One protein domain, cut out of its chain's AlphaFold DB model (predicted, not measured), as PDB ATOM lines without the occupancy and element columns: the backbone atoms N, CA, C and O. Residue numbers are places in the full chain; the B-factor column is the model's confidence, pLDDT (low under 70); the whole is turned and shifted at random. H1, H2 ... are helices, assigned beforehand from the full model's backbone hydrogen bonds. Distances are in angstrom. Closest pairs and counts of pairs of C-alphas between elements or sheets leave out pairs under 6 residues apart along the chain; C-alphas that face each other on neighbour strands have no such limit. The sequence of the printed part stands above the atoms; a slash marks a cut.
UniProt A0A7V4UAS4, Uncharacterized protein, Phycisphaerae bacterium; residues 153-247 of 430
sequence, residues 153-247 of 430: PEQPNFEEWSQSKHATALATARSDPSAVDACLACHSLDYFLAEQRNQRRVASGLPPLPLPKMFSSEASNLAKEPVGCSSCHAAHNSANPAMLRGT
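This is residues 153 to 247 of the 430 residues of an uncharacterized protein of Phycisphaerae bacterium (UniProt A0A7V4UAS4). With little regular structure, this is a frame of loops round one longer helix, H4: the hairpin H2-H3 and short H5 pack near its first end, the link 204 to 228 folds back along it, and H1 lies off toward the first residue. The printed part has 95 residues, 37 in five named helices, H1 to H5, with no named strand: all helix. It is only just compact, close to loose, with a radius of gyration of the C-alphas of 14.7 A, spanning 41 by 36 by 22 A.

H1 is residues 157 to 161, from C-alpha 157 at (189.395, 205.702, 95.307); H2 169 to 174; H3 181 to 187; H4 189 to 203, 21.2 A; H5 229 to 232, to C-alpha 232 at (177.320, 201.354, 94.755).

H1 touches no helix. H2 and H3, a hairpin, touch at Leu 170 and His 187, their closest C-alphas, 4.9 A. H3 and H4 touch only at the corner, closest C-alphas Ala 185 and Phe 192, 5.1 A. H4 touches H5 with residues 189 to 193 alone, closest C-alphas Leu 189 and Ser 231, 5.7 A. Every O i to N i+4 pair is within hydrogen-bond range in H1, H2 and H4; H3 has 1 of 3, and 4 of 4 O i to N i+3; H5 is too short.

The C-alphas farthest apart, Pro 153 and Gly 205, are 46.6 A apart. The printed part has no cut; the link H4 to H5 is long. No printed residue is under 70 in pLDDT.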
ATOM      1  N   PRO A 153     198.439 206.830  94.490       94.00
ATOM      2  CA  PRO A 153     198.383 207.900  93.493       94.00
ATOM      3  C   PRO A 153     197.692 207.528  92.181       94.00
ATOM      4  O   PRO A 153     197.043 208.372  91.561       94.00
ATOM      5  N   GLU A 154     197.813 206.278  91.745       92.00
ATOM      6  CA  GLU A 154     197.238 205.789  90.496       92.00
ATOM      7  C   GLU A 154     195.717 205.625  90.584       92.00
ATOM      8  O   GLU A 154     195.017 205.834  89.588       92.00
ATOM      9  N   GLN A 155     195.202 205.263  91.762       92.19
ATOM     10  CA  GLN A 155     193.798 204.923  91.987       92.19
ATOM     11  C   GLN A 155     193.343 205.275  93.413       92.19
ATOM     12  O   GLN A 155     193.001 204.377  94.183       92.19
ATOM     13  N   PRO A 156     193.285 206.570  93.774       95.50
ATOM     14  CA  PRO A 156     193.014 207.012  95.144       95.50
ATOM     15  C   PRO A 156     191.533 206.908  95.538       95.50
ATOM     16  O   PRO A 156     190.997 207.765  96.239       95.50
ATOM     17  N   ASN A 157     190.819 205.889  95.050       96.12
ATOM     18  CA  ASN A 157     189.395 205.702  95.307       96.12
ATOM     19  C   ASN A 157     189.106 205.638  96.809       96.12
ATOM     20  O   ASN A 157     188.135 206.243  97.262       96.12
ATOM     21  N   PHE A 158     189.917 204.893  97.569       96.50
ATOM     22  CA  PHE A 158     189.725 204.745  99.006       96.50
ATOM     23  C   PHE A 158     190.009 206.047  99.757       96.50
ATOM     24  O   PHE A 158     189.198 206.443 100.588       96.50
ATOM     25  N   GLU A 159     191.101 206.744  99.437       96.19
ATOM     26  CA  GLU A 159     191.473 208.015 100.065       96.19
ATOM     27  C   GLU A 159     190.469 209.130  99.755       96.19
ATOM     28  O   GLU A 159     190.182 209.970 100.611       96.19
ATOM     29  N   GLU A 160     189.930 209.155  98.534       96.62
ATOM     30  CA  GLU A 160     188.845 210.056  98.151       96.62
ATOM     31  C   GLU A 160     187.550 209.715  98.903       96.62
ATOM     32  O   GLU A 160     186.949 210.599  99.515       96.62
ATOM     33  N   TRP A 161     187.150 208.437  98.917       97.31
ATOM     34  CA  TRP A 161     185.950 207.979  99.622       97.31
ATOM     35  C   TRP A 161     186.027 208.250 101.124       97.31
ATOM     36  O   TRP A 161     185.045 208.724 101.698       97.31
ATOM     37  N   SER A 162     187.178 208.011 101.758       97.06
ATOM     38  CA  SER A 162     187.359 208.190 103.202       97.06
ATOM     39  C   SER A 162     187.203 209.645 103.645       97.06
ATOM     40  O   SER A 162     186.984 209.908 104.822       97.06
ATOM     41  N   GLN A 163     187.324 210.592 102.710       96.19
ATOM     42  CA  GLN A 163     187.123 212.025 102.937       96.19
ATOM     43  C   GLN A 163     185.692 212.481 102.613       96.19
ATOM     44  O   GLN A 163     185.336 213.629 102.866       96.19
ATOM     45  N   SER A 164     184.857 211.595 102.070       96.44
ATOM     46  CA  SER A 164     183.464 211.889 101.750       96.44
ATOM     47  C   SER A 164     182.533 211.687 102.948       96.44
ATOM     48  O   SER A 164     182.828 210.962 103.898       96.44
ATOM     49  N   LYS A 165     181.324 212.254 102.857       96.38
ATOM     50  CA  LYS A 165     180.261 212.021 103.848       96.38
ATOM     51  C   LYS A 165     179.708 210.592 103.829       96.38
ATOM     52  O   LYS A 165     179.088 210.176 104.802       96.38
ATOM     53  N   HIS A 166     179.951 209.813 102.773       97.50
ATOM     54  CA  HIS A 166     179.569 208.399 102.754       97.50
ATOM     55  C   HIS A 166     180.353 207.590 103.791       97.50
ATOM     56  O   HIS A 166     179.761 206.752 104.469       97.50
ATOM     57  N   ALA A 167     181.636 207.904 103.995       97.56
ATOM     58  CA  ALA A 167     182.474 207.241 104.994       97.56
ATOM     59  C   ALA A 167     182.044 207.531 106.444       97.56
ATOM     60  O   ALA A 167     182.352 206.754 107.345       97.56
ATOM     61  N   THR A 168     181.293 208.610 106.681       97.62
ATOM     62  CA  THR A 168     180.783 208.982 108.011       97.62
ATOM     63  C   THR A 168     179.276 208.772 108.175       97.62
ATOM     64  O   THR A 168     178.753 208.972 109.271       97.62
ATOM     65  N   ALA A 169     178.576 208.295 107.137       97.62
ATOM     66  CA  ALA A 169     177.115 208.225 107.088       97.62
ATOM     67  C   ALA A 169     176.486 207.466 108.270       97.62
ATOM     68  O   ALA A 169     175.495 207.933 108.836       97.62
ATOM     69  N   LEU A 170     177.066 206.332 108.680       97.88
ATOM     70  CA  LEU A 170     176.569 205.549 109.818       97.88
ATOM     71  C   LEU A 170     176.733 206.294 111.146       97.88
ATOM     72  O   LEU A 170     175.827 206.291 111.977       97.88
ATOM     73  N   ALA A 171     177.883 206.938 111.350       97.69
ATOM     74  CA  ALA A 171     178.146 207.705 112.563       97.69
ATOM     75  C   ALA A 171     177.194 208.905 112.668       97.69
ATOM     76  O   ALA A 171     176.633 209.148 113.734       97.69
ATOM     77  N   THR A 172     176.947 209.596 111.551       96.50
ATOM     78  CA  THR A 172     175.957 210.675 111.485       96.50
ATOM     79  C   THR A 172     174.559 210.173 111.839       96.50
ATOM     80  O   THR A 172     173.924 210.765 112.706       96.50
ATOM     81  N   ALA A 173     174.100 209.062 111.253       96.94
ATOM     82  CA  ALA A 173     172.786 208.505 111.582       96.94
ATOM     83  C   ALA A 173     172.666 208.149 113.068       96.94
ATOM     84  O   ALA A 173     171.679 208.492 113.699       96.94
ATOM     85  N   ARG A 174     173.691 207.527 113.658       96.44
ATOM     86  CA  ARG A 174     173.701 207.163 115.085       96.44
ATOM     87  C   ARG A 174     173.648 208.342 116.042       96.44
ATOM     88  O   ARG A 174     173.231 208.166 117.181       96.44
ATOM     89  N   SER A 175     174.129 209.502 115.608       96.56
ATOM     90  CA  SER A 175     174.088 210.716 116.421       96.56
ATOM     91  C   SER A 175     172.706 211.372 116.454       96.56
ATOM     92  O   SER A 175     172.484 212.255 117.279       96.56
ATOM     93  N   ASP A 176     171.779 210.946 115.588       95.06
ATOM     94  CA  ASP A 176     170.411 211.452 115.574       95.06
ATOM     95  C   ASP A 176     169.575 210.791 116.693       95.06
ATOM     96  O   ASP A 176     169.487 209.561 116.745       95.06
ATOM     97  N   PRO A 177     168.918 211.567 117.577       94.44
ATOM     98  CA  PRO A 177     168.042 211.022 118.619       94.44
ATOM     99  C   PRO A 177     166.855 210.203 118.090       94.44
ATOM    100  O   PRO A 177     166.276 209.412 118.830       94.44
ATOM    101  N   SER A 178     166.487 210.393 116.823       93.88
ATOM    102  CA  SER A 178     165.377 209.718 116.142       93.88
ATOM    103  C   SER A 178     165.833 208.483 115.358       93.88
ATOM    104  O   SER A 178     165.049 207.911 114.599       93.88
ATOM    105  N   ALA A 179     167.101 208.083 115.490       95.75
ATOM    106  CA  ALA A 179     167.677 206.984 114.733       95.75
ATOM    107  C   ALA A 179     166.970 205.652 115.014       95.75
ATOM    108  O   ALA A 179     166.857 205.197 116.153       95.75
ATOM    109  N   VAL A 180     166.552 204.985 113.941       95.75
ATOM    110  CA  VAL A 180     165.906 203.667 113.964       95.75
ATOM    111  C   VAL A 180     166.575 202.733 112.957       95.75
ATOM    112  O   VAL A 180     167.316 203.175 112.080       95.75
ATOM    113  N   ASP A 181     166.294 201.430 113.044       96.88
ATOM    114  CA  ASP A 181     166.856 200.427 112.125       96.88
ATOM    115  C   ASP A 181     166.607 200.765 110.647       96.88
ATOM    116  O   ASP A 181     167.481 200.544 109.815       96.88
ATOM    117  N   ALA A 182     165.453 201.356 110.317       94.44
ATOM    118  CA  ALA A 182     165.108 201.724 108.942       94.44
ATOM    119  C   ALA A 182     166.096 202.729 108.315       94.44
ATOM    120  O   ALA A 182     166.307 202.703 107.104       94.44
ATOM    121  N   CYS A 183     166.767 203.564 109.119       96.25
ATOM    122  CA  CYS A 183     167.786 204.493 108.626       96.25
ATOM    123  C   CYS A 183     168.997 203.755 108.025       96.25
ATOM    124  O   CYS A 183     169.686 204.282 107.153       96.25
ATOM    125  N   LEU A 184     169.269 202.523 108.471       97.50
ATOM    126  CA  LEU A 184     170.427 201.750 108.023       97.50
ATOM    127  C   LEU A 184     170.357 201.342 106.548       97.50
ATOM    128  O   LEU A 184     171.410 201.089 105.969       97.50
ATOM    129  N   ALA A 185     169.170 201.340 105.929       95.56
ATOM    130  CA  ALA A 185     169.005 201.044 104.503       95.56
ATOM    131  C   ALA A 185     169.880 201.947 103.615       95.56
ATOM    132  O   ALA A 185     170.456 201.480 102.636       95.56
ATOM    133  N   CYS A 186     170.037 203.217 104.005       96.94
ATOM    134  CA  CYS A 186     170.880 204.186 103.301       96.94
ATOM    135  C   CYS A 186     172.203 204.479 104.022       96.94
ATOM    136  O   CYS A 186     173.136 204.968 103.394       96.94
ATOM    137  N   HIS A 187     172.297 204.207 105.329       97.94
ATOM    138  CA  HIS A 187     173.431 204.630 106.158       97.94
ATOM    139  C   HIS A 187     174.413 203.513 106.538       97.94
ATOM    140  O   HIS A 187     175.444 203.818 107.135       97.94
ATOM    141  N   SER A 188     174.144 202.245 106.204       97.25
ATOM    142  CA  SER A 188     175.036 201.120 106.517       97.25
ATOM    143  C   SER A 188     175.188 200.142 105.354       97.25
ATOM    144  O   SER A 188     174.207 199.646 104.798       97.25
ATOM    145  N   LEU A 189     176.438 199.819 105.004       95.56
ATOM    146  CA  LEU A 189     176.744 198.846 103.954       95.56
ATOM    147  C   LEU A 189     176.275 197.441 104.336       95.56
ATOM    148  O   LEU A 189     175.658 196.744 103.531       95.56
ATOM    149  N   ASP A 190     176.599 196.992 105.543       94.12
ATOM    150  CA  ASP A 190     176.299 195.635 105.983       94.12
ATOM    151  C   ASP A 190     174.792 195.400 106.152       94.12
ATOM    152  O   ASP A 190     174.312 194.317 105.806       94.12
ATOM    153  N   TYR A 191     174.029 196.420 106.561       95.88
ATOM    154  CA  TYR A 191     172.568 196.378 106.511       95.88
ATOM    155  C   TYR A 191     172.051 196.323 105.070       95.88
ATOM    156  O   TYR A 191     171.293 195.415 104.732       95.88
ATOM    157  N   PHE A 192     172.500 197.235 104.202       95.25
ATOM    158  CA  PHE A 192     172.082 197.297 102.798       95.25
ATOM    159  C   PHE A 192     172.307 195.966 102.057       95.25
ATOM    160  O   PHE A 192     171.426 195.455 101.360       95.25
ATOM    161  N   LEU A 193     173.469 195.335 102.249       92.88
ATOM    162  CA  LEU A 193     173.760 194.023 101.665       92.88
ATOM    163  C   LEU A 193     172.906 192.903 102.276       92.88
ATOM    164  O   LEU A 193     172.504 191.977 101.559       92.88
ATOM    165  N   ALA A 194     172.622 192.964 103.580       93.69
ATOM    166  CA  ALA A 194     171.754 192.004 104.254       93.69
ATOM    167  C   ALA A 194     170.299 192.104 103.766       93.69
ATOM    168  O   ALA A 194     169.658 191.069 103.561       93.69
ATOM    169  N   GLU A 195     169.802 193.313 103.509       94.44
ATOM    170  CA  GLU A 195     168.477 193.552 102.940       94.44
ATOM    171  C   GLU A 195     168.375 192.994 101.518       94.44
ATOM    172  O   GLU A 195     167.489 192.186 101.240       94.44
ATOM    173  N   GLN A 196     169.336 193.295 100.642       90.94
ATOM    174  CA  GLN A 196     169.369 192.719  99.291       90.94
ATOM    175  C   GLN A 196     169.448 191.191  99.296       90.94
ATOM    176  O   GLN A 196     168.827 190.508  98.477       90.94
ATOM    177  N   ARG A 197     170.228 190.619 100.220       90.75
ATOM    178  CA  ARG A 197     170.259 189.169 100.424       90.75
ATOM    179  C   ARG A 197     168.871 188.659 100.804       90.75
ATOM    180  O   ARG A 197     168.441 187.653 100.249       90.75
ATOM    181  N   ASN A 198     168.175 189.329 101.717       95.00
ATOM    182  CA  ASN A 198     166.832 188.939 102.132       95.00
ATOM    183  C   ASN A 198     165.808 189.067 100.999       95.00
ATOM    184  O   ASN A 198     165.014 188.149 100.828       95.00
ATOM    185  N   GLN A 199     165.883 190.108 100.169       93.31
ATOM    186  CA  GLN A 199     165.050 190.241  98.967       93.31
ATOM    187  C   GLN A 199     165.221 189.030  98.035       93.31
ATOM    188  O   GLN A 199     164.234 188.420  97.628       93.31
ATOM    189  N   ARG A 200     166.466 188.602  97.773       90.19
ATOM    190  CA  ARG A 200     166.737 187.389  96.976       90.19
ATOM    191  C   ARG A 200     166.217 186.109  97.634       90.19
ATOM    192  O   ARG A 200     165.711 185.228  96.943       90.19
ATOM    193  N   ARG A 201     166.335 185.994  98.961       93.44
ATOM    194  CA  ARG A 201     165.835 184.833  99.717       93.44
ATOM    195  C   ARG A 201     164.322 184.719  99.612       93.44
ATOM    196  O   ARG A 201     163.835 183.656  99.246       93.44
ATOM    197  N   VAL A 202     163.611 185.817  99.854       96.31
ATOM    198  CA  VAL A 202     162.149 185.878  99.758       96.31
ATOM    199  C   VAL A 202     161.691 185.569  98.333       96.31
ATOM    200  O   VAL A 202     160.802 184.742  98.155       96.31
ATOM    201  N   ALA A 203     162.357 186.130  97.318       94.88
ATOM    202  CA  ALA A 203     162.084 185.805  95.916       94.88
ATOM    203  C   ALA A 203     162.292 184.312  95.584       94.88
ATOM    204  O   ALA A 203     161.680 183.798  94.655       94.88
ATOM    205  N   SER A 204     163.115 183.609  96.367       92.94
ATOM    206  CA  SER A 204     163.369 182.167  96.247       92.94
ATOM    207  C   SER A 204     162.521 181.315  97.205       92.94
ATOM    208  O   SER A 204     162.823 180.142  97.406       92.94
ATOM    209  N   GLY A 205     161.499 181.889  97.853       96.38
ATOM    210  CA  GLY A 205     160.631 181.181  98.802       96.38
ATOM    211  C   GLY A 205     161.272 180.871 100.162       96.38
ATOM    212  O   GLY A 205     160.738 180.070 100.923       96.38
ATOM    213  N   LEU A 206     162.416 181.482 100.485       94.94
ATOM    214  CA  LEU A 206     163.111 181.304 101.761       94.94
ATOM    215  C   LEU A 206     162.790 182.448 102.734       94.94
ATOM    216  O   LEU A 206     162.710 183.605 102.313       94.94
ATOM    217  N   PRO A 207     162.703 182.175 104.051       96.12
ATOM    218  CA  PRO A 207     162.498 183.229 105.036       96.12
ATOM    219  C   PRO A 207     163.700 184.192 105.078       96.12
ATOM    220  O   PRO A 207     164.851 183.762 104.865       96.12
ATOM    221  N   PRO A 208     163.460 185.487 105.367       96.19
ATOM    222  CA  PRO A 208     164.529 186.457 105.556       96.19
ATOM    223  C   PRO A 208     165.378 186.084 106.777       96.19
ATOM    224  O   PRO A 208     164.895 185.502 107.746       96.19
ATOM    225  N   LEU A 209     166.665 186.418 106.721       92.62
ATOM    226  CA  LEU A 209     167.575 186.293 107.857       92.62
ATOM    227  C   LEU A 209     167.529 187.566 108.715       92.62
ATOM    228  O   LEU A 209     167.171 188.624 108.189       92.62
ATOM    229  N   PRO A 210     167.946 187.505 109.993       93.19
ATOM    230  CA  PRO A 210     168.088 188.696 110.821       93.19
ATOM    231  C   PRO A 210     168.922 189.784 110.129       93.19
ATOM    232  O   PRO A 210     169.928 189.499 109.466       93.19
ATOM    233  N   LEU A 211     168.467 191.028 110.271       94.44
ATOM    234  CA  LEU A 211     169.164 192.217 109.793       94.44
ATOM    235  C   LEU A 211     170.011 192.821 110.920       94.44
ATOM    236  O   LEU A 211     169.605 192.728 112.085       94.44
ATOM    237  N   PRO A 212     171.144 193.464 110.586       94.94
ATOM    238  CA  PRO A 212     171.861 194.307 111.530       94.94
ATOM    239  C   PRO A 212     170.958 195.392 112.131       94.94
ATOM    240  O   PRO A 212     169.959 195.798 111.540       94.94
ATOM    241  N   LYS A 213     171.321 195.859 113.320       96.69
ATOM    242  CA  LYS A 213     170.561 196.795 114.148       96.69
ATOM    243  C   LYS A 213     171.313 198.103 114.322       96.69
ATOM    244  O   LYS A 213     172.547 198.107 114.385       96.69
ATOM    245  N   MET A 214     170.571 199.209 114.416       96.62
ATOM    246  CA  MET A 214     171.140 200.547 114.619       96.62
ATOM    247  C   MET A 214     171.864 200.605 115.967       96.62
ATOM    248  O   MET A 214     173.028 201.019 116.043       96.62
ATOM    249  N   PHE A 215     171.183 200.084 116.990       94.56
ATOM    250  CA  PHE A 215     171.653 199.930 118.358       94.56
ATOM    251  C   PHE A 215     171.405 198.491 118.826       94.56
ATOM    252  O   PHE A 215     170.344 197.921 118.576       94.56
ATOM    253  N   SER A 216     172.392 197.884 119.483       91.62
ATOM    254  CA  SER A 216     172.310 196.518 120.013       91.62
ATOM    255  C   SER A 216     173.346 196.330 121.119       91.62
ATOM    256  O   SER A 216     174.478 196.792 120.976       91.62
ATOM    257  N   SER A 217     172.981 195.624 122.193       89.25
ATOM    258  CA  SER A 217     173.926 195.164 123.223       89.25
ATOM    259  C   SER A 217     174.793 193.998 122.737       89.25
ATOM    260  O   SER A 217     175.896 193.787 123.234       89.25
ATOM    261  N   GLU A 218     174.315 193.248 121.743       91.25
ATOM    262  CA  GLU A 218     175.075 192.193 121.083       91.25
ATOM    263  C   GLU A 218     175.854 192.771 119.903       91.25
ATOM    264  O   GLU A 218     175.275 193.169 118.886       91.25
ATOM    265  N   ALA A 219     177.183 192.778 120.018       87.00
ATOM    266  CA  ALA A 219     178.079 193.291 118.985       87.00
ATOM    267  C   ALA A 219     177.981 192.518 117.655       87.00
ATOM    268  O   ALA A 219     178.362 193.039 116.606       87.00
ATOM    269  N   SER A 220     177.489 191.277 117.662       85.31
ATOM    270  CA  SER A 220     177.227 190.489 116.450       85.31
ATOM    271  C   SER A 220     176.080 191.052 115.610       85.31
ATOM    272  O   SER A 220     176.119 190.914 114.391       85.31
ATOM    273  N   ASN A 221     175.104 191.711 116.241       89.50
ATOM    274  CA  ASN A 221     173.897 192.203 115.575       89.50
ATOM    275  C   ASN A 221     173.991 193.684 115.207       89.50
ATOM    276  O   ASN A 221     173.100 194.199 114.548       89.50
ATOM    277  N   LEU A 222     175.032 194.390 115.642       93.88
ATOM    278  CA  LEU A 222     175.205 195.811 115.367       93.88
ATOM    279  C   LEU A 222     175.644 196.035 113.910       93.88
ATOM    280  O   LEU A 222     176.561 195.353 113.454       93.88
ATOM    281  N   ALA A 223     175.051 197.014 113.217       95.44
ATOM    282  CA  ALA A 223     175.576 197.502 111.937       95.44
ATOM    283  C   ALA A 223     176.979 198.103 112.123       95.44
ATOM    284  O   ALA A 223     177.209 198.874 113.057       95.44
ATOM    285  N   LYS A 224     177.946 197.763 111.280       93.19
ATOM    286  CA  LYS A 224     179.357 198.133 111.513       93.19
ATOM    287  C   LYS A 224     179.921 199.053 110.457       93.19
ATOM    288  O   LYS A 224     180.779 199.869 110.779       93.19
ATOM    289  N   GLU A 225     179.434 198.944 109.232       94.62
ATOM    290  CA  GLU A 225     180.070 199.592 108.099       94.62
ATOM    291  C   GLU A 225     179.234 200.770 107.613       94.62
ATOM    292  O   GLU A 225     178.025 200.614 107.420       94.62
ATOM    293  N   PRO A 226     179.853 201.941 107.379       97.06
ATOM    294  CA  PRO A 226     179.184 203.054 106.722       97.06
ATOM    295  C   PRO A 226     178.897 202.713 105.254       97.06
ATOM    296  O   PRO A 226     179.160 201.603 104.790       97.06
ATOM    297  N   VAL A 227     178.361 203.668 104.495       97.62
ATOM    298  CA  VAL A 227     178.182 203.505 103.046       97.62
ATOM    299  C   VAL A 227     179.545 203.249 102.400       97.62
ATOM    300  O   VAL A 227     180.404 204.128 102.378       97.62
ATOM    301  N   GLY A 228     179.747 202.037 101.883       96.25
ATOM    302  CA  GLY A 228     181.034 201.571 101.364       96.25
ATOM    303  C   GLY A 228     181.022 201.321  99.859       96.25
ATOM    304  O   GLY A 228     180.003 201.486  99.190       96.25
ATOM    305  N   CYS A 229     182.146 200.859  99.303       96.44
ATOM    306  CA  CYS A 229     182.285 200.619  97.856       96.44
ATOM    307  C   CYS A 229     181.170 199.713  97.309       96.44
ATOM    308  O   CYS A 229     180.566 199.984  96.270       96.44
ATOM    309  N   SER A 230     180.860 198.651  98.054       95.12
ATOM    310  CA  SER A 230     179.843 197.666  97.694       95.12
ATOM    311  C   SER A 230     178.404 198.168  97.859       95.12
ATOM    312  O   SER A 230     177.489 197.437  97.480       95.12
ATOM    313  N   SER A 231     178.172 199.383  98.373       95.44
ATOM    314  CA  SER A 231     176.855 200.037  98.347       95.44
ATOM    315  C   SER A 231     176.500 200.496  96.933       95.44
ATOM    316  O   SER A 231     175.341 200.415  96.543       95.44
ATOM    317  N   CYS A 232     177.500 200.880  96.131       95.75
ATOM    318  CA  CYS A 232     177.320 201.354  94.755       95.75
ATOM    319  C   CYS A 232     177.740 200.313  93.712       95.75
ATOM    320  O   CYS A 232     177.118 200.208  92.655       95.75
ATOM    321  N   HIS A 233     178.776 199.522  94.002       95.81
ATOM    322  CA  HIS A 233     179.329 198.527  93.085       95.81
ATOM    323  C   HIS A 233     178.903 197.100  93.456       95.81
ATOM    324  O   HIS A 233     178.832 196.733  94.628       95.81
ATOM    325  N   ALA A 234     178.655 196.260  92.453       94.06
ATOM    326  CA  ALA A 234     178.433 194.827  92.615       94.06
ATOM    327  C   ALA A 234     179.510 194.031  91.866       94.06
ATOM    328  O   ALA A 234     179.438 193.844  90.651       94.06
ATOM    329  N   ALA A 235     180.487 193.520  92.624       92.00
ATOM    330  CA  ALA A 235     181.709 192.864  92.139       92.00
ATOM    331  C   ALA A 235     181.493 191.631  91.229       92.00
ATOM    332  O   ALA A 235     182.410 191.200  90.532       92.00
ATOM    333  N   HIS A 236     180.305 191.039  91.243       91.44
ATOM    334  CA  HIS A 236     179.968 189.844  90.463       91.44
ATOM    335  C   HIS A 236     178.444 189.697  90.319       91.44
ATOM    336  O   HIS A 236     177.902 188.597  90.411       91.44
ATOM    337  N   ASN A 237     177.737 190.829  90.219       85.75
ATOM    338  CA  ASN A 237     176.283 190.859  90.034       85.75
ATOM    339  C   ASN A 237     175.814 192.183  89.400       85.75
ATOM    340  O   ASN A 237     174.851 192.794  89.857       85.75
ATOM    341  N   SER A 238     176.550 192.679  88.403       91.06
ATOM    342  CA  SER A 238     176.195 193.900  87.680       91.06
ATOM    343  C   SER A 238     176.445 193.743  86.187       91.06
ATOM    344  O   SER A 238     177.500 193.264  85.775       91.06
ATOM    345  N   ALA A 239     175.470 194.187  85.395       89.94
ATOM    346  CA  ALA A 239     175.604 194.379  83.954       89.94
ATOM    347  C   ALA A 239     175.960 195.833  83.585       89.94
ATOM    348  O   ALA A 239     176.225 196.130  82.422       89.94
ATOM    349  N   ASN A 240     175.964 196.749  84.559       92.62
ATOM    350  CA  ASN A 240     176.194 198.166  84.310       92.62
ATOM    351  C   ASN A 240     177.697 198.465  84.175       92.62
ATOM    352  O   ASN A 240     178.532 197.819  84.827       92.62
ATOM    353  N   PRO A 241     178.080 199.481  83.379       90.31
ATOM    354  CA  PRO A 241     179.459 199.952  83.309       90.31
ATOM    355  C   PRO A 241     180.035 200.255  84.696       90.31
ATOM    356  O   PRO A 241     179.326 200.708  85.590       90.31
ATOM    357  N   ALA A 242     181.334 199.997  84.879       91.44
ATOM    358  CA  ALA A 242     182.013 200.112  86.177       91.44
ATOM    359  C   ALA A 242     181.363 199.285  87.309       91.44
ATOM    360  O   ALA A 242     181.612 199.541  88.484       91.44
ATOM    361  N   MET A 243     180.567 198.270  86.953       94.38
ATOM    362  CA  MET A 243     179.944 197.333  87.887       94.38
ATOM    363  C   MET A 243     178.980 198.019  88.861       94.38
ATOM    364  O   MET A 243     178.824 197.571  89.993       94.38
ATOM    365  N   LEU A 244     178.338 199.111  88.436       95.31
ATOM    366  CA  LEU A 244     177.339 199.822  89.238       95.31
ATOM    367  C   LEU A 244     176.107 198.948  89.497       95.31
ATOM    368  O   LEU A 244     175.689 198.161  88.649       95.31
ATOM    369  N   ARG A 245     175.489 199.069  90.667       92.88
ATOM    370  CA  ARG A 245     174.298 198.281  91.018       92.88
ATOM    371  C   ARG A 245     173.063 198.668  90.223       92.88
ATOM    372  O   ARG A 245     172.273 197.792  89.893       92.88
ATOM    373  N   GLY A 246     172.933 199.945  89.887       93.62
ATOM    374  CA  GLY A 246     171.870 200.462  89.039       93.62
ATOM    375  C   GLY A 246     172.420 201.250  87.859       93.62
ATOM    376  O   GLY A 246     173.624 201.254  87.586       93.62
ATOM    377  N   THR A 247     171.516 201.964  87.193       95.50
ATOM    378  CA  THR A 247     171.883 203.048  86.277       95.50
ATOM    379  C   THR A 247     172.677 204.123  87.035       95.50
ATOM    380  O   THR A 247     172.801 204.087  88.266       95.50
TER     381      THR A 247